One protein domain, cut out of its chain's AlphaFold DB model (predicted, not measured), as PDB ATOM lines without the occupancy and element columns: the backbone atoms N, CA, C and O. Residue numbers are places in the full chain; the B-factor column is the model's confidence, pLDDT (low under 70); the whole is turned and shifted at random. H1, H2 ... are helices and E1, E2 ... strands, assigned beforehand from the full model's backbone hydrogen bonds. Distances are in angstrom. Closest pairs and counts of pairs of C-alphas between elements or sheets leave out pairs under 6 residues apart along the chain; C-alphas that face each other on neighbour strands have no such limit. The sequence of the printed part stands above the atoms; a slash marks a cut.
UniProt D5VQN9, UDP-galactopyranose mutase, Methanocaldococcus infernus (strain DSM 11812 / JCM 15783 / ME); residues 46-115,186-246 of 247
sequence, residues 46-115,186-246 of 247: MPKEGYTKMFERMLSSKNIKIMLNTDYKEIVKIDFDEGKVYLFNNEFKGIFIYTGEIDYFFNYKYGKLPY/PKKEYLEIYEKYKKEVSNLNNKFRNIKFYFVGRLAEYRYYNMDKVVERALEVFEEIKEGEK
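This is residues 46 to 115 and 186 to 246 of the 247 residues of the protein "UDP-galactopyranose mutase" of Methanocaldococcus infernus (strain DSM 11812 / JCM 15783 / ME) (UniProt D5VQN9). Two short parallel strands, E4 and E5, make the core, with the long helix H4 beside E5 and the long helix H5 over one face of the strand pair; both helices run nearly opposite to the strands. A small antiparallel meander, E1 E2 E3, stands near the beginnings of E4 and E5, while residues 46 to 71, including H1, stick out from this body as a free arm. The printed part has 131 residues, with five named helices and five named strands in the order H1 H2 E1 E2 E3 E4 H3 H4 E5 H5, of mixed class. It is compact, with a radius of gyration of the C-alphas of 16.2 A and spans of 47 by 40 by 34 A.

H1 is residues 50 to 58, 13.0 A long, beginning at C-alpha 50 (-16.996, 56.912, -41.781). H2 is residues 72 to 75, E1 76 to 79, E2 84 to 87 and E3 90 to 92. E4, residues 94 to 98, spans 13.3 A from C-alpha 94 at (7.024, 34.532, -35.246). H3 is residues 102 to 105. After the cut come H4, residues 188 to 207, 29.3 A, and E5, residues 211 to 215, 13.1 A. H5, residues 227 to 244, is 25.8 A long and ends at C-alpha 244 (8.518, 39.705, -25.117).

E1, E2 and E3 form a meander, each strand the antiparallel neighbour of the one before, in two hairpins. N 77 and O 86 are 2.9 A apart, and N 92 and O 85 are 2.8 A apart, both within hydrogen-bond range. H2 only grazes this sheet. E3 runs on into E4 at 83 degrees. E4 and E5 are parallel at 22 degrees, with N 96 and O 212 within hydrogen-bond range at 2.8 A. The closest C-alphas of H4 and E5, those of Asn 205 and Lys 212, are 5.8 A apart; those of H5 and E5, Val 237 and Tyr 214, are 7.9 A apart. H3 and H4 only just touch, with 3 pairs of C-alphas within 8 A, the closest being Asp 103 and Tyr 197 at 6.8 A; H4 touches it with residues 194 to 197 alone. H4 and H5 are apart, and H1 touches no helix. In H1 and H5 every O i to N i+4 pair is within hydrogen-bond range, in H4 15 of 16; H2 and H3 are too short for such a pair, and each has its one O i to N i+3 pair within range.

The C-alphas of Lys 48 and Asp 81, the two farthest apart, are 49.1 A apart. Residues 116 to 185 are not printed, and C-alphas 115 and 186 are 9.3 A apart across this cut. The links from H1 to H2 and from E5 to H5 are long. Mean pLDDT of the printed part is 95.7; residues 245 to 246 are under 70.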
ATOM      1  N   MET A  46     -18.353  60.230 -33.928       93.88
ATOM      2  CA  MET A  46     -18.344  59.395 -35.127       93.88
ATOM      3  C   MET A  46     -17.153  59.783 -36.017       93.88
ATOM      4  O   MET A  46     -16.847  60.978 -36.125       93.88
ATOM      5  N   PRO A  47     -16.475  58.831 -36.687       94.62
ATOM      6  CA  PRO A  47     -15.413  59.162 -37.635       94.62
ATOM      7  C   PRO A  47     -15.961  60.024 -38.772       94.62
ATOM      8  O   PRO A  47     -16.853  59.588 -39.484       94.62
ATOM      9  N   LYS A  48     -15.417  61.227 -38.985       92.31
ATOM     10  CA  LYS A  48     -15.965  62.226 -39.930       92.31
ATOM     11  C   LYS A  48     -16.256  61.687 -41.342       92.31
ATOM     12  O   LYS A  48     -17.220  62.112 -41.965       92.31
ATOM     13  N   GLU A  49     -15.420  60.778 -41.840       92.25
ATOM     14  CA  GLU A  49     -15.521  60.175 -43.182       92.25
ATOM     15  C   GLU A  49     -15.980  58.707 -43.138       92.25
ATOM     16  O   GLU A  49     -15.796  57.955 -44.096       92.25
ATOM     17  N   GLY A  50     -16.556  58.281 -42.014       94.25
ATOM     18  CA  GLY A  50     -16.996  56.912 -41.781       94.25
ATOM     19  C   GLY A  50     -15.878  55.957 -41.358       94.25
ATOM     20  O   GLY A  50     -14.680  56.242 -41.458       94.25
ATOM     21  N   TYR A  51     -16.289  54.789 -40.861       96.62
ATOM     22  CA  TYR A  51     -15.370  53.776 -40.338       96.62
ATOM     23  C   TYR A  51     -14.442  53.206 -41.416       96.62
ATOM     24  O   TYR A  51     -13.261  53.010 -41.146       96.62
ATOM     25  N   THR A  52     -14.917  53.009 -42.649       97.31
ATOM     26  CA  THR A  52     -14.087  52.458 -43.734       97.31
ATOM     27  C   THR A  52     -12.850  53.315 -43.999       97.31
ATOM     28  O   THR A  52     -11.742  52.787 -44.020       97.31
ATOM     29  N   LYS A  53     -12.993  54.646 -44.101       97.88
ATOM     30  CA  LYS A  53     -11.848  55.555 -44.291       97.88
ATOM     31  C   LYS A  53     -10.893  55.571 -43.103       97.88
ATOM     32  O   LYS A  53      -9.688  55.733 -43.287       97.88
ATOM     33  N   MET A  54     -11.404  55.366 -41.892       98.12
ATOM     34  CA  MET A  54     -10.561  55.176 -40.713       98.12
ATOM     35  C   MET A  54      -9.721  53.892 -40.831       98.12
ATOM     36  O   MET A  54      -8.508  53.953 -40.647       98.12
ATOM     37  N   PHE A  55     -10.327  52.758 -41.202       98.44
ATOM     38  CA  PHE A  55      -9.615  51.484 -41.388       98.44
ATOM     39  C   PHE A  55      -8.613  51.516 -42.546       98.44
ATOM     40  O   PHE A  55      -7.487  51.056 -42.372       98.44
ATOM     41  N   GLU A  56      -8.961  52.123 -43.686       98.25
ATOM     42  CA  GLU A  56      -8.027  52.322 -44.807       98.25
ATOM     43  C   GLU A  56      -6.750  53.047 -44.353       98.25
ATOM     44  O   GLU A  56      -5.644  52.658 -44.723       98.25
ATOM     45  N   ARG A  57      -6.884  54.076 -43.503       98.44
ATOM     46  CA  ARG A  57      -5.738  54.807 -42.941       98.44
ATOM     47  C   ARG A  57      -4.933  53.950 -41.971       98.44
ATOM     48  O   ARG A  57      -3.708  53.925 -42.084       98.44
ATOM     49  N   MET A  58      -5.601  53.237 -41.060       98.31
ATOM     50  CA  MET A  58      -4.936  52.349 -40.096       98.31
ATOM     51  C   MET A  58      -4.111  51.255 -40.789       98.31
ATOM     52  O   MET A  58      -3.029  50.915 -40.319       98.31
ATOM     53  N   LEU A  59      -4.580  50.750 -41.931       98.25
ATOM     54  CA  LEU A  59      -3.945  49.655 -42.669       98.25
ATOM     55  C   LEU A  59      -3.039  50.126 -43.827       98.25
ATOM     56  O   LEU A  59      -2.575  49.310 -44.617       98.25
ATOM     57  N   SER A  60      -2.759  51.430 -43.932       98.12
ATOM     58  CA  SER A  60      -2.045  52.026 -45.078       98.12
ATOM     59  C   SER A  60      -0.524  51.807 -45.096       98.12
ATOM     60  O   SER A  60       0.147  52.154 -46.072       98.12
ATOM     61  N   SER A  61       0.052  51.249 -44.027       98.44
ATOM     62  CA  SER A  61       1.494  51.005 -43.943       98.44
ATOM     63  C   SER A  61       1.962  50.022 -45.020       98.44
ATOM     64  O   SER A  61       1.364  48.968 -45.217       98.44
ATOM     65  N   LYS A  62       3.102  50.304 -45.665       97.94
ATOM     66  CA  LYS A  62       3.693  49.431 -46.703       97.94
ATOM     67  C   LYS A  62       4.031  48.019 -46.197       97.94
ATOM     68  O   LYS A  62       4.127  47.099 -47.015       97.94
ATOM     69  N   ASN A  63       4.192  47.870 -44.882       98.25
ATOM     70  CA  ASN A  63       4.485  46.608 -44.201       98.25
ATOM     71  C   ASN A  63       3.237  45.738 -43.992       98.25
ATOM     72  O   ASN A  63       3.373  44.561 -43.676       98.25
ATOM     73  N   ILE A  64       2.037  46.292 -44.170       98.44
ATOM     74  CA  ILE A  64       0.777  45.562 -44.034       98.44
ATOM     75  C   ILE A  64       0.357  45.074 -45.420       98.44
ATOM     76  O   ILE A  64       0.306  45.841 -46.385       98.44
ATOM     77  N   LYS A  65       0.074  43.775 -45.526       97.94
ATOM     78  CA  LYS A  65      -0.542  43.154 -46.703       97.94
ATOM     79  C   LYS A  65      -1.909  42.636 -46.289       97.94
ATOM     80  O   LYS A  65      -2.031  42.011 -45.242       97.94
ATOM     81  N   ILE A  66      -2.921  42.931 -47.097       97.88
ATOM     82  CA  ILE A  66      -4.313  42.582 -46.818       97.88
ATOM     83  C   ILE A  66      -4.755  41.571 -47.865       97.88
ATOM     84  O   ILE A  66      -4.558  41.793 -49.060       97.88
ATOM     85  N   MET A  67      -5.367  40.488 -47.406       97.94
ATOM     86  CA  MET A  67      -6.027  39.497 -48.241       97.94
ATOM     87  C   MET A  67      -7.478  39.403 -47.763       97.94
ATOM     88  O   MET A  67      -7.721  39.193 -46.577       97.94
ATOM     89  N   LEU A  68      -8.424  39.672 -48.663       98.12
ATOM     90  CA  LEU A  68      -9.866  39.661 -48.393       98.12
ATOM     91  C   LEU A  68     -10.493  38.431 -49.050       98.12
ATOM     92  O   LEU A  68      -9.912  37.884 -49.983       98.12
ATOM     93  N   ASN A  69     -11.698  38.052 -48.615       97.94
ATOM     94  CA  ASN A  69     -12.410  36.863 -49.102       97.94
ATOM     95  C   ASN A  69     -11.544  35.596 -48.993       97.94
ATOM     96  O   ASN A  69     -11.349  34.879 -49.970       97.94
ATOM     97  N   THR A  70     -10.936  35.376 -47.828       98.12
ATOM     98  CA  THR A  70     -10.034  34.243 -47.598       98.12
ATOM     99  C   THR A  70     -10.190  33.771 -46.165       98.12
ATOM    100  O   THR A  70      -9.862  34.518 -45.240       98.12
ATOM    101  N   ASP A  71     -10.669  32.543 -45.972       97.50
ATOM    102  CA  ASP A  71     -10.564  31.897 -44.669       97.50
ATOM    103  C   ASP A  71      -9.083  31.605 -44.390       97.50
ATOM    104  O   ASP A  71      -8.346  31.108 -45.248       97.50
ATOM    105  N   TYR A  72      -8.618  31.898 -43.175       97.75
ATOM    106  CA  TYR A  72      -7.240  31.623 -42.794       97.75
ATOM    107  C   TYR A  72      -6.873  30.143 -42.983       97.75
ATOM    108  O   TYR A  72      -5.731  29.866 -43.339       97.75
ATOM    109  N   LYS A  73      -7.808  29.193 -42.811       97.44
ATOM    110  CA  LYS A  73      -7.559  27.752 -43.007       97.44
ATOM    111  C   LYS A  73      -7.247  27.377 -44.458       97.44
ATOM    112  O   LYS A  73      -6.656  26.325 -44.691       97.44
ATOM    113  N   GLU A  74      -7.591  28.219 -45.435       98.06
ATOM    114  CA  GLU A  74      -7.223  28.001 -46.843       98.06
ATOM    115  C   GLU A  74      -5.722  28.208 -47.081       98.06
ATOM    116  O   GLU A  74      -5.120  27.568 -47.946       98.06
ATOM    117  N   ILE A  75      -5.104  29.101 -46.304       97.69
ATOM    118  CA  ILE A  75      -3.723  29.556 -46.514       97.69
ATOM    119  C   ILE A  75      -2.784  29.194 -45.357       97.69
ATOM    120  O   ILE A  75      -1.566  29.199 -45.543       97.69
ATOM    121  N   VAL A  76      -3.332  28.846 -44.192       97.69
ATOM    122  CA  VAL A  76      -2.619  28.442 -42.979       97.69
ATOM    123  C   VAL A  76      -2.903  26.978 -42.670       97.69
ATOM    124  O   VAL A  76      -4.051  26.575 -42.500       97.69
ATOM    125  N   LYS A  77      -1.843  26.187 -42.493       96.94
ATOM    126  CA  LYS A  77      -1.920  24.821 -41.957       96.94
ATOM    127  C   LYS A  77      -1.184  24.756 -40.631       96.94
ATOM    128  O   LYS A  77      -0.031  25.171 -40.551       96.94
ATOM    129  N   ILE A  78      -1.840  24.229 -39.604       95.50
ATOM    130  CA  ILE A  78      -1.259  24.057 -38.271       95.50
ATOM    131  C   ILE A  78      -1.046  22.564 -38.053       95.50
ATOM    132  O   ILE A  78      -2.008  21.811 -37.919       95.50
ATOM    133  N   ASP A  79       0.215  22.146 -38.035       93.31
ATOM    134  CA  ASP A  79       0.597  20.793 -37.661       93.31
ATOM    135  C   ASP A  79       0.799  20.754 -36.148       93.31
ATOM    136  O   ASP A  79       1.801  21.233 -35.603       93.31
ATOM    137  N   PHE A  80      -0.207  20.221 -35.459       89.44
ATOM    138  CA  PHE A  80      -0.168  20.110 -34.013       89.44
ATOM    139  C   PHE A  80       0.859  19.088 -33.552       89.44
ATOM    140  O   PHE A  80       1.370  19.279 -32.456       89.44
ATOM    141  N   ASP A  81       1.173  18.044 -34.317       89.62
ATOM    142  CA  ASP A  81       2.088  16.980 -33.899       89.62
ATOM    143  C   ASP A  81       3.539  17.447 -33.970       89.62
ATOM    144  O   ASP A  81       4.272  17.318 -32.987       89.62
ATOM    145  N   GLU A  82       3.915  18.091 -35.075       89.75
ATOM    146  CA  GLU A  82       5.248  18.672 -35.252       89.75
ATOM    147  C   GLU A  82       5.429  20.026 -34.551       89.75
ATOM    148  O   GLU A  82       6.560  20.483 -34.372       89.75
ATOM    149  N   GLY A  83       4.336  20.688 -34.157       92.38
ATOM    150  CA  GLY A  83       4.390  22.021 -33.556       92.38
ATOM    151  C   GLY A  83       4.841  23.093 -34.552       92.38
ATOM    152  O   GLY A  83       5.615  23.987 -34.194       92.38
ATOM    153  N   LYS A  84       4.378  22.993 -35.804       94.75
ATOM    154  CA  LYS A  84       4.714  23.912 -36.901       94.75
ATOM    155  C   LYS A  84       3.465  24.530 -37.512       94.75
ATOM    156  O   LYS A  84       2.407  23.909 -37.571       94.75
ATOM    157  N   VAL A  85       3.604  25.752 -38.012       96.75
ATOM    158  CA  VAL A  85       2.579  26.403 -38.834       96.75
ATOM    159  C   VAL A  85       3.170  26.663 -40.201       96.75
ATOM    160  O   VAL A  85       4.334  27.037 -40.321       96.75
ATOM    161  N   TYR A  86       2.355  26.486 -41.227       97.38
ATOM    162  CA  TYR A  86       2.708  26.768 -42.603       97.38
ATOM    163  C   TYR A  86       1.769  27.837 -43.149       97.38
ATOM    164  O   TYR A  86       0.557  27.677 -43.060       97.38
ATOM    165  N   LEU A  87       2.324  28.895 -43.737       97.12
ATOM    166  CA  LEU A  87       1.602  29.934 -44.467       97.12
ATOM    167  C   LEU A  87       1.958  29.806 -45.954       97.12
ATOM    168  O   LEU A  87       3.134  29.828 -46.314       97.12
ATOM    169  N   PHE A  88       0.963  29.621 -46.824       96.44
ATOM    170  CA  PHE A  88       1.168  29.309 -48.248       96.44
ATOM    171  C   PHE A  88       2.134  28.128 -48.472       96.44
ATOM    172  O   PHE A  88       3.007  28.175 -49.335       96.44
ATOM    173  N   ASN A  89       1.996  27.073 -47.660       95.50
ATOM    174  CA  ASN A  89       2.872  25.890 -47.622       95.50
ATOM    175  C   ASN A  89       4.348  26.161 -47.252       95.50
ATOM    176  O   ASN A  89       5.167  25.251 -47.353       95.50
ATOM    177  N   ASN A  90       4.696  27.363 -46.789       96.56
ATOM    178  CA  ASN A  90       6.024  27.683 -46.265       96.56
ATOM    179  C   ASN A  90       5.984  27.730 -44.739       96.56
ATOM    180  O   ASN A  90       5.030  28.262 -44.176       96.56
ATOM    181  N   GLU A  91       7.004  27.193 -44.066       96.44
ATOM    182  CA  GLU A  91       7.076  27.235 -42.600       96.44
ATOM    183  C   GLU A  91       7.051  28.694 -42.117       96.44
ATOM    184  O   GLU A  91       7.901  29.509 -42.483       96.44
ATOM    185  N   PHE A  92       6.062  29.013 -41.291       96.69
ATOM    186  CA  PHE A  92       5.882  30.314 -40.673       96.69
ATOM    187  C   PHE A  92       6.511  30.317 -39.279       96.69
ATOM    188  O   PHE A  92       6.373  29.362 -38.517       96.69
ATOM    189  N   LYS A  93       7.195  31.408 -38.930       95.44
ATOM    190  CA  LYS A  93       7.808  31.631 -37.615       95.44
ATOM    191  C   LYS A  93       7.470  33.042 -37.152       95.44
ATOM    192  O   LYS A  93       7.354  33.941 -37.981       95.44
ATOM    193  N   GLY A  94       7.345  33.236 -35.843       94.38
ATOM    194  CA  GLY A  94       7.024  34.532 -35.246       94.38
ATOM    195  C   GLY A  94       5.648  34.553 -34.593       94.38
ATOM    196  O   GLY A  94       5.316  33.674 -33.803       94.38
ATOM    197  N   ILE A  95       4.857  35.583 -34.872       96.19
ATOM    198  CA  ILE A  95       3.628  35.870 -34.127       96.19
ATOM    199  C   ILE A  95       2.402  35.542 -34.972       96.19
ATOM    200  O   ILE A  95       2.275  36.002 -36.105       96.19
ATOM    201  N   PHE A  96       1.480  34.778 -34.393       97.38
ATOM    202  CA  PHE A  96       0.179  34.473 -34.968       97.38
ATOM    203  C   PHE A  96      -0.916  35.120 -34.115       97.38
ATOM    204  O   PHE A  96      -1.157  34.692 -32.985       97.38
ATOM    205  N   ILE A  97      -1.582  36.146 -34.648       98.25
ATOM    206  CA  ILE A  97      -2.726  36.791 -33.991       98.25
ATOM    207  C   ILE A  97      -4.007  36.243 -34.612       98.25
ATOM    208  O   ILE A  97      -4.202  36.335 -35.822       98.25
ATOM    209  N   TYR A  98      -4.882  35.694 -33.777       98.62
ATOM    210  CA  TYR A  98      -6.186  35.183 -34.171       98.62
ATOM    211  C   TYR A  98      -7.300  35.993 -33.509       98.62
ATOM    212  O   TYR A  98      -7.290  36.202 -32.294       98.62
ATOM    213  N   THR A  99      -8.270  36.435 -34.308       98.56
ATOM    214  CA  THR A  99      -9.398  37.262 -33.845       98.56
ATOM    215  C   THR A  99     -10.770  36.658 -34.159       98.56
ATOM    216  O   THR A  99     -11.783  37.286 -33.848       98.56
ATOM    217  N   GLY A 100     -10.810  35.477 -34.786       98.06
ATOM    218  CA  GLY A 100     -12.039  34.739 -35.100       98.06
ATOM    219  C   GLY A 100     -12.553  33.910 -33.922       98.06
ATOM    220  O   GLY A 100     -12.060  34.025 -32.799       98.06
ATOM    221  N   GLU A 101     -13.537  33.053 -34.165       97.94
ATOM    222  CA  GLU A 101     -14.145  32.202 -33.144       97.94
ATOM    223  C   GLU A 101     -13.139  31.158 -32.641       97.94
ATOM    224  O   GLU A 101     -12.539  30.404 -33.418       97.94
ATOM    225  N   ILE A 102     -12.897  31.138 -31.328       98.25
ATOM    226  CA  ILE A 102     -11.869  30.280 -30.717       98.25
ATOM    227  C   ILE A 102     -12.185  28.788 -30.869       98.25
ATOM    228  O   ILE A 102     -11.296  27.968 -31.081       98.25
ATOM    229  N   ASP A 103     -13.458  28.423 -30.810       97.94
ATOM    230  CA  ASP A 103     -13.933  27.066 -31.032       97.94
ATOM    231  C   ASP A 103     -13.731  26.624 -32.488       97.94
ATOM    232  O   ASP A 103     -13.273  25.500 -32.709       97.94
ATOM    233  N   TYR A 104     -13.955  27.509 -33.470       97.56
ATOM    234  CA  TYR A 104     -13.640  27.228 -34.877       97.56
ATOM    235  C   TYR A 104     -12.148  26.952 -35.087       97.56
ATOM    236  O   TYR A 104     -11.791  26.004 -35.796       97.56
ATOM    237  N   PHE A 105     -11.272  27.716 -34.424       97.94
ATOM    238  CA  PHE A 105      -9.825  27.505 -34.502       97.94
ATOM    239  C   PHE A 105      -9.429  26.079 -34.099       97.94
ATOM    240  O   PHE A 105      -8.626  25.430 -34.770       97.94
ATOM    241  N   PHE A 106     -10.034  25.565 -33.026       97.19
ATOM    242  CA  PHE A 106      -9.787  24.222 -32.499       97.19
ATOM    243  C   PHE A 106     -10.731  23.155 -33.074       97.19
ATOM    244  O   PHE A 106     -10.920  22.110 -32.448       97.19
ATOM    245  N   ASN A 107     -11.326  23.392 -34.250       96.81
ATOM    246  CA  ASN A 107     -12.238  22.464 -34.933       96.81
ATOM    247  C   ASN A 107     -13.353  21.931 -34.015       96.81
ATOM    248  O   ASN A 107     -13.692  20.749 -34.047       96.81
ATOM    249  N   TYR A 108     -13.887  22.805 -33.164       97.06
ATOM    250  CA  TYR A 108     -14.980  22.519 -32.241       97.06
ATOM    251  C   TYR A 108     -14.704  21.345 -31.284       97.06
ATOM    252  O   TYR A 108     -15.630  20.639 -30.881       97.06
ATOM    253  N   LYS A 109     -13.437  21.140 -30.887       97.25
ATOM    254  CA  LYS A 109     -12.982  20.051 -29.995       97.25
ATOM    255  C   LYS A 109     -13.832  19.858 -28.729       97.25
ATOM    256  O   LYS A 109     -13.965  18.735 -28.252       97.25
ATOM    257  N   TYR A 110     -14.390  20.934 -28.173       97.88
ATOM    258  CA  TYR A 110     -15.252  20.918 -26.982       97.88
ATOM    259  C   TYR A 110     -16.711  21.299 -27.272       97.88
ATOM    260  O   TYR A 110     -17.457  21.608 -26.344       97.88
ATOM    261  N   GLY A 111     -17.116  21.270 -28.542       96.69
ATOM    262  CA  GLY A 111     -18.407  21.753 -29.024       96.69
ATOM    263  C   GLY A 111     -18.361  23.204 -29.511       96.69
ATOM    264  O   GLY A 111     -17.401  23.935 -29.249       96.69
ATOM    265  N   LYS A 112     -19.407  23.603 -30.241       95.81
ATOM    266  CA  LYS A 112     -19.590  24.975 -30.730       95.81
ATOM    267  C   LYS A 112     -19.970  25.895 -29.567       95.81
ATOM    268  O   LYS A 112     -20.908  25.591 -28.827       95.81
ATOM    269  N   LEU A 113     -19.254  27.002 -29.407       96.94
ATOM    270  CA  LEU A 113     -19.648  28.062 -28.492       96.94
ATOM    271  C   LEU A 113     -20.869  28.780 -29.077       96.94
ATOM    272  O   LEU A 113     -20.880  29.115 -30.261       96.94
ATOM    273  N   PRO A 114     -21.924  29.011 -28.287       95.94
ATOM    274  CA  PRO A 114     -23.117  29.654 -28.807       95.94
ATOM    275  C   PRO A 114     -22.903  31.159 -28.932       95.94
ATOM    276  O   PRO A 114     -22.343  31.812 -28.052       95.94
ATOM    277  N   TYR A 115     -23.419  31.727 -30.009       97.19
ATOM    278  CA  TYR A 115     -23.464  33.165 -30.222       97.19
ATOM    279  C   TYR A 115     -24.902  33.578 -30.527       97.19
ATOM    280  O   TYR A 115     -25.743  32.767 -30.930       97.19
ATOM    281  N   PRO A 186     -23.259  35.407 -22.530       90.75
ATOM    282  CA  PRO A 186     -22.586  35.371 -21.234       90.75
ATOM    283  C   PRO A 186     -23.364  34.512 -20.228       90.75
ATOM    284  O   PRO A 186     -23.869  35.000 -19.218       90.75
ATOM    285  N   LYS A 187     -23.461  33.211 -20.508       93.81
ATOM    286  CA  LYS A 187     -24.070  32.203 -19.636       93.81
ATOM    287  C   LYS A 187     -22.978  31.326 -19.031       93.81
ATOM    288  O   LYS A 187     -22.014  30.968 -19.707       93.81
ATOM    289  N   LYS A 188     -23.129  30.968 -17.752       92.38
ATOM    290  CA  LYS A 188     -22.108  30.242 -16.977       92.38
ATOM    291  C   LYS A 188     -21.611  28.973 -17.681       92.38
ATOM    292  O   LYS A 188     -20.408  28.799 -17.831       92.38
ATOM    293  N   GLU A 189     -22.528  28.139 -18.165       94.56
ATOM    294  CA  GLU A 189     -22.202  26.877 -18.846       94.56
ATOM    295  C   GLU A 189     -21.362  27.079 -20.126       94.56
ATOM    296  O   GLU A 189     -20.497  26.264 -20.438       94.56
ATOM    297  N   TYR A 190     -21.546  28.194 -20.842       95.81
ATOM    298  CA  TYR A 190     -20.773  28.511 -22.049       95.81
ATOM    299  C   TYR A 190     -19.391  29.064 -21.707       95.81
ATOM    300  O   TYR A 190     -18.409  28.718 -22.364       95.81
ATOM    301  N   LEU A 191     -19.285  29.851 -20.632       95.19
ATOM    302  CA  LEU A 191     -17.989  30.299 -20.124       95.19
ATOM    303  C   LEU A 191     -17.125  29.124 -19.646       95.19
ATOM    304  O   LEU A 191     -15.917  29.124 -19.864       95.19
ATOM    305  N   GLU A 192     -17.729  28.089 -19.059       96.31
ATOM    306  CA  GLU A 192     -17.014  26.864 -18.676       96.31
ATOM    307  C   GLU A 192     -16.431  26.116 -19.890       96.31
ATOM    308  O   GLU A 192     -15.346  25.535 -19.792       96.31
ATOM    309  N   ILE A 193     -17.108  26.145 -21.044       97.69
ATOM    310  CA  ILE A 193     -16.581  25.601 -22.309       97.69
ATOM    311  C   ILE A 193     -15.458  26.495 -22.844       97.69
ATOM    312  O   ILE A 193     -14.392  25.989 -23.203       97.69
ATOM    313  N   TYR A 194     -15.661  27.814 -22.853       97.94
ATOM    314  CA  TYR A 194     -14.652  28.778 -23.290       97.94
ATOM    315  C   TYR A 194     -13.336  28.631 -22.509       97.94
ATOM    316  O   TYR A 194     -12.263  28.594 -23.109       97.94
ATOM    317  N   GLU A 195     -13.393  28.436 -21.190       97.75
ATOM    318  CA  GLU A 195     -12.193  28.236 -20.369       97.75
ATOM    319  C   GLU A 195     -11.399  26.973 -20.756       97.75
ATOM    320  O   GLU A 195     -10.181  26.928 -20.567       97.75
ATOM    321  N   LYS A 196     -12.033  25.950 -21.351       98.31
ATOM    322  CA  LYS A 196     -11.307  24.799 -21.922       98.31
ATOM    323  C   LYS A 196     -10.523  25.207 -23.166       98.31
ATOM    324  O   LYS A 196      -9.345  24.875 -23.271       98.31
ATOM    325  N   TYR A 197     -11.135  25.969 -24.071       98.25
ATOM    326  CA  TYR A 197     -10.450  26.484 -25.259       98.25
ATOM    327  C   TYR A 197      -9.318  27.453 -24.910       98.25
ATOM    328  O   TYR A 197      -8.223  27.354 -25.457       98.25
ATOM    329  N   LYS A 198      -9.531  28.333 -23.931       97.38
ATOM    330  CA  LYS A 198      -8.497  29.246 -23.435       97.38
ATOM    331  C   LYS A 198      -7.274  28.499 -22.894       97.38
ATOM    332  O   LYS A 198      -6.142  28.910 -23.142       97.38
ATOM    333  N   LYS A 199      -7.472  27.368 -22.204       97.44
ATOM    334  CA  LYS A 199      -6.365  26.492 -21.774       97.44
ATOM    335  C   LYS A 199      -5.606  25.892 -22.959       97.44
ATOM    336  O   LYS A 199      -4.386  25.774 -22.883       97.44
ATOM    337  N   GLU A 200      -6.286  25.564 -24.054       96.50
ATOM    338  CA  GLU A 200      -5.619  25.057 -25.261       96.50
ATOM    339  C   GLU A 200      -4.719  26.101 -25.925       96.50
ATOM    340  O   GLU A 200      -3.645  25.756 -26.410       96.50
ATOM    341  N   VAL A 201      -5.074  27.387 -25.863       95.44
ATOM    342  CA  VAL A 201      -4.183  28.470 -26.315       95.44
ATOM    343  C   VAL A 201      -2.882  28.496 -25.504       95.44
ATOM    344  O   VAL A 201      -1.791  28.642 -26.061       95.44
ATOM    345  N   SER A 202      -2.962  28.292 -24.187       93.62
ATOM    346  CA  SER A 202      -1.767  28.156 -23.344       93.62
ATOM    347  C   SER A 202      -0.943  26.921 -23.718       93.62
ATOM    348  O   SER A 202       0.281  27.004 -23.806       93.62
ATOM    349  N   ASN A 203      -1.595  25.787 -23.999       93.88
ATOM    350  CA  ASN A 203      -0.919  24.559 -24.427       93.88
ATOM    351  C   ASN A 203      -0.202  24.730 -25.775       93.88
ATOM    352  O   ASN A 203       0.935  24.278 -25.915       93.88
ATOM    353  N   LEU A 204      -0.825  25.419 -26.739       93.25
ATOM    354  CA  LEU A 204      -0.203  25.771 -28.019       93.25
ATOM    355  C   LEU A 204       1.113  26.508 -27.803       93.25
ATOM    356  O   LEU A 204       2.148  26.097 -28.315       93.25
ATOM    357  N   ASN A 205       1.089  27.554 -26.983       93.06
ATOM    358  CA  ASN A 205       2.269  28.365 -26.701       93.06
ATOM    359  C   ASN A 205       3.384  27.610 -25.959       93.06
ATOM    360  O   ASN A 205       4.534  28.037 -26.010       93.06
ATOM    361  N   ASN A 206       3.069  26.501 -25.282       91.81
ATOM    362  CA  ASN A 206       4.069  25.619 -24.677       91.81
ATOM    363  C   ASN A 206       4.642  24.606 -25.682       91.81
ATOM    364  O   ASN A 206       5.797  24.199 -25.563       91.81
ATOM    365  N   LYS A 207       3.832  24.174 -26.658       92.19
ATOM    366  CA  LYS A 207       4.212  23.158 -27.651       92.19
ATOM    367  C   LYS A 207       4.982  23.756 -28.831       92.19
ATOM    368  O   LYS A 207       5.980  23.185 -29.266       92.19
ATOM    369  N   PHE A 208       4.541  24.902 -29.339       94.50
ATOM    370  CA  PHE A 208       5.114  25.556 -30.512       94.50
ATOM    371  C   PHE A 208       6.255  26.481 -30.078       94.50
ATOM    372  O   PHE A 208       6.032  27.522 -29.474       94.50
ATOM    373  N   ARG A 209       7.502  26.098 -30.377       88.44
ATOM    374  CA  ARG A 209       8.690  26.851 -29.922       88.44
ATOM    375  C   ARG A 209       8.998  28.091 -30.757       88.44
ATOM    376  O   ARG A 209       9.485  29.076 -30.221       88.44
ATOM    377  N   ASN A 210       8.737  28.031 -32.062       90.44
ATOM    378  CA  ASN A 210       9.105  29.090 -33.011       90.44
ATOM    379  C   ASN A 210       7.938  30.029 -33.343       90.44
ATOM    380  O   ASN A 210       8.061  30.872 -34.233       90.44
ATOM    381  N   ILE A 211       6.788  29.832 -32.692       94.62
ATOM    382  CA  ILE A 211       5.552  30.554 -32.978       94.62
ATOM    383  C   ILE A 211       4.868  30.900 -31.668       94.62
ATOM    384  O   ILE A 211       4.691  30.035 -30.812       94.62
ATOM    385  N   LYS A 212       4.438  32.151 -31.543       95.00
ATOM    386  CA  LYS A 212       3.635  32.626 -30.424       95.00
ATOM    387  C   LYS A 212       2.226  32.955 -30.897       95.00
ATOM    388  O   LYS A 212       2.046  33.774 -31.795       95.00
ATOM    389  N   PHE A 213       1.237  32.324 -30.281       97.12
ATOM    390  CA  PHE A 213      -0.175  32.534 -30.566       97.12
ATOM    391  C   PHE A 213      -0.781  33.542 -29.593       97.12
ATOM    392  O   PHE A 213      -0.662  33.383 -28.374       97.12
ATOM    393  N   TYR A 214      -1.492  34.523 -30.141       97.81
ATOM    394  CA  TYR A 214      -2.291  35.494 -29.402       97.81
ATOM    395  C   TYR A 214      -3.731  35.449 -29.902       97.81
ATOM    396  O   TYR A 214      -3.985  35.571 -31.097       97.81
ATOM    397  N   PHE A 215      -4.669  35.272 -28.978       98.31
ATOM    398  CA  PHE A 215      -6.104  35.258 -29.249       98.31
ATOM    399  C   PHE A 215      -6.682  36.547 -28.686       98.31
ATOM    400  O   PHE A 215      -6.543  36.799 -27.490       98.31
ATOM    401  N   VAL A 216      -7.247  37.390 -29.550       98.31
ATOM    402  CA  VAL A 216      -7.592  38.770 -29.187       98.31
ATOM    403  C   VAL A 216      -8.932  39.172 -29.782       98.31
ATOM    404  O   VAL A 216      -9.189  38.968 -30.966       98.31
ATOM    405  N   GLY A 217      -9.770  39.813 -28.974       98.06
ATOM    406  CA  GLY A 217     -11.007  40.431 -29.430       98.06
ATOM    407  C   GLY A 217     -12.253  39.598 -29.164       98.06
ATOM    408  O   GLY A 217     -12.217  38.547 -28.532       98.06
ATOM    409  N   ARG A 218     -13.400  40.116 -29.618       98.12
ATOM    410  CA  ARG A 218     -14.736  39.653 -29.201       98.12
ATOM    411  C   ARG A 218     -14.938  38.144 -29.353       98.12
ATOM    412  O   ARG A 218     -15.460  37.523 -28.433       98.12
ATOM    413  N   LEU A 219     -14.563  37.588 -30.503       98.12
ATOM    414  CA  LEU A 219     -14.794  36.179 -30.831       98.12
ATOM    415  C   LEU A 219     -13.726  35.283 -30.203       98.12
ATOM    416  O   LEU A 219     -14.053  34.312 -29.524       98.12
ATOM    417  N   ALA A 220     -12.456  35.664 -30.346       98.19
ATOM    418  CA  ALA A 220     -11.332  34.878 -29.849       98.19
ATOM    419  C   ALA A 220     -11.290  34.805 -28.312       98.19
ATOM    420  O   ALA A 220     -10.897  33.785 -27.754       98.19
ATOM    421  N   GLU A 221     -11.726  35.864 -27.626       97.81
ATOM    422  CA  GLU A 221     -11.791  35.928 -26.160       97.81
ATOM    423  C   GLU A 221     -13.217  35.714 -25.616       97.81
ATOM    424  O   GLU A 221     -13.447  35.891 -24.418       97.81
ATOM    425  N   TYR A 222     -14.173  35.365 -26.490       97.56
ATOM    426  CA  TYR A 222     -15.583  35.109 -26.171       97.56
ATOM    427  C   TYR A 222     -16.194  36.157 -25.220       97.56
ATOM    428  O   TYR A 222     -16.856  35.850 -24.226       97.56
ATOM    429  N   ARG A 223     -15.942  37.440 -25.508       95.62
ATOM    430  CA  ARG A 223     -16.269  38.559 -24.615       95.62
ATOM    431  C   ARG A 223     -17.000  39.682 -25.328       95.62
ATOM    432  O   ARG A 223     -16.579  40.154 -26.380       95.62
ATOM    433  N   TYR A 224     -18.071  40.182 -24.712       93.56
ATOM    434  CA  TYR A 224     -18.881  41.270 -25.262       93.56
ATOM    435  C   TYR A 224     -18.190  42.644 -25.125       93.56
ATOM    436  O   TYR A 224     -18.497  43.453 -24.246       93.56
ATOM    437  N   TYR A 225     -17.257  42.914 -26.039       94.81
ATOM    438  CA  TYR A 225     -16.524  44.177 -26.129       94.81
ATOM    439  C   TYR A 225     -17.243  45.265 -26.930       94.81
ATOM    440  O   TYR A 225     -17.803  44.995 -27.992       94.81
ATOM    441  N   ASN A 226     -17.129  46.510 -26.461       95.69
ATOM    442  CA  ASN A 226     -17.301  47.706 -27.291       95.69
ATOM    443  C   ASN A 226     -16.030  47.974 -28.116       95.69
ATOM    444  O   ASN A 226     -14.982  47.381 -27.855       95.69
ATOM    445  N   MET A 227     -16.118  48.871 -29.104       97.56
ATOM    446  CA  MET A 227     -14.984  49.213 -29.975       97.56
ATOM    447  C   MET A 227     -13.784  49.773 -29.196       97.56
ATOM    448  O   MET A 227     -12.663  49.334 -29.409       97.56
ATOM    449  N   ASP A 228     -14.011  50.700 -28.269       96.94
ATOM    450  CA  ASP A 228     -12.963  51.277 -27.420       96.94
ATOM    451  C   ASP A 228     -12.248  50.200 -26.590       96.94
ATOM    452  O   ASP A 228     -11.021  50.169 -26.543       96.94
ATOM    453  N   LYS A 229     -13.006  49.255 -26.021       97.25
ATOM    454  CA  LYS A 229     -12.457  48.172 -25.197       97.25
ATOM    455  C   LYS A 229     -11.683  47.126 -25.982       97.25
ATOM    456  O   LYS A 229     -10.702  46.604 -25.463       97.25
ATOM    457  N   VAL A 230     -12.073  46.829 -27.222       97.94
ATOM    458  CA  VAL A 230     -11.257  45.943 -28.065       97.94
ATOM    459  C   VAL A 230      -9.996  46.645 -28.572       97.94
ATOM    460  O   VAL A 230      -8.961  45.998 -28.692       97.94
ATOM    461  N   VAL A 231     -10.039  47.963 -28.807       98.38
ATOM    462  CA  VAL A 231      -8.840  48.749 -29.145       98.38
ATOM    463  C   VAL A 231      -7.874  48.805 -27.959       98.38
ATOM    464  O   VAL A 231      -6.692  48.534 -28.142       98.38
ATOM    465  N   GLU A 232      -8.370  49.090 -26.752       98.19
ATOM    466  CA  GLU A 232      -7.590  49.031 -25.505       98.19
ATOM    467  C   GLU A 232      -6.916  47.661 -25.358       98.19
ATOM    468  O   GLU A 232      -5.694  47.581 -25.258       98.19
ATOM    469  N   ARG A 233      -7.693  46.579 -25.495       98.12
ATOM    470  CA  ARG A 233      -7.171  45.212 -25.417       98.12
ATOM    471  C   ARG A 233      -6.111  44.911 -26.482       98.12
ATOM    472  O   ARG A 233      -5.113  44.261 -26.186       98.12
ATOM    473  N   ALA A 234      -6.291  45.377 -27.718       98.38
ATOM    474  CA  ALA A 234      -5.302  45.184 -28.778       98.38
ATOM    475  C   ALA A 234      -3.983  45.924 -28.491       98.38
ATOM    476  O   ALA A 234      -2.911  45.394 -28.786       98.38
ATOM    477  N   LEU A 235      -4.048  47.120 -27.896       98.44
ATOM    478  CA  LEU A 235      -2.865  47.885 -27.495       98.44
ATOM    479  C   LEU A 235      -2.120  47.229 -26.323       98.44
ATOM    480  O   LEU A 235      -0.892  47.211 -26.330       98.44
ATOM    481  N   GLU A 236      -2.839  46.646 -25.361       97.94
ATOM    482  CA  GLU A 236      -2.232  45.845 -24.288       97.94
ATOM    483  C   GLU A 236      -1.442  44.664 -24.864       97.94
ATOM    484  O   GLU A 236      -0.261  44.506 -24.563       97.94
ATOM    485  N   VAL A 237      -2.055  43.886 -25.767       97.62
ATOM    486  CA  VAL A 237      -1.380  42.754 -26.430       97.62
ATOM    487  C   VAL A 237      -0.172  43.216 -27.239       97.62
ATOM    488  O   VAL A 237       0.852  42.535 -27.270       97.62
ATOM    489  N   PHE A 238      -0.264  44.371 -27.896       97.81
ATOM    490  CA  PHE A 238       0.867  44.938 -28.623       97.81
ATOM    491  C   PHE A 238       2.060  45.231 -27.701       97.81
ATOM    492  O   PHE A 238       3.192  44.890 -28.048       97.81
ATOM    493  N   GLU A 239       1.832  45.818 -26.522       97.44
ATOM    494  CA  GLU A 239       2.913  46.041 -25.557       97.44
ATOM    495  C   GLU A 239       3.445  44.717 -24.978       97.44
ATOM    496  O   GLU A 239       4.661  44.556 -24.894       97.44
ATOM    497  N   GLU A 240       2.586  43.724 -24.699       94.94
ATOM    498  CA  GLU A 240       3.017  42.373 -24.287       94.94
ATOM    499  C   GLU A 240       3.966  41.732 -25.320       94.94
ATOM    500  O   GLU A 240       5.006  41.170 -24.965       94.94
ATOM    501  N   ILE A 241       3.617  41.824 -26.608       95.00
ATOM    502  CA  ILE A 241       4.431  41.326 -27.725       95.00
ATOM    503  C   ILE A 241       5.792  42.028 -27.746       95.00
ATOM    504  O   ILE A 241       6.841  41.382 -27.751       95.00
ATOM    505  N   LYS A 242       5.775  43.360 -27.719       93.50
ATOM    506  CA  LYS A 242       6.966  44.208 -27.805       93.50
ATOM    507  C   LYS A 242       7.913  44.022 -26.619       93.50
ATOM    508  O   LYS A 242       9.125  44.144 -26.782       93.50
ATOM    509  N   GLU A 243       7.396  43.764 -25.422       89.19
ATOM    510  CA  GLU A 243       8.213  43.435 -24.250       89.19
ATOM    511  C   GLU A 243       8.809  42.028 -24.333       89.19
ATOM    512  O   GLU A 243       9.957  41.828 -23.930       89.19
ATOM    513  N   GLY A 244       8.054  41.069 -24.875       79.62
ATOM    514  CA  GLY A 244       8.518  39.705 -25.117       79.62
ATOM    515  C   GLY A 244       9.682  39.630 -26.105       79.62
ATOM    516  O   GLY A 244      10.594  38.844 -25.890       79.62
ATOM    517  N   GLU A 245       9.699  40.481 -27.135       69.44
ATOM    518  CA  GLU A 245      10.793  40.553 -28.121       69.44
ATOM    519  C   GLU A 245      12.095  41.167 -27.573       69.44
ATOM    520  O   GLU A 245      13.151  41.020 -28.187       69.44
ATOM    521  N   LYS A 246      12.048  41.875 -26.436       58.50
ATOM    522  CA  LYS A 246      13.235  42.501 -25.822       58.50
ATOM    523  C   LYS A 246      14.012  41.577 -24.878       58.50
ATOM    524  O   LYS A 246      15.084  41.982 -24.424       58.50
TER     525      LYS A 246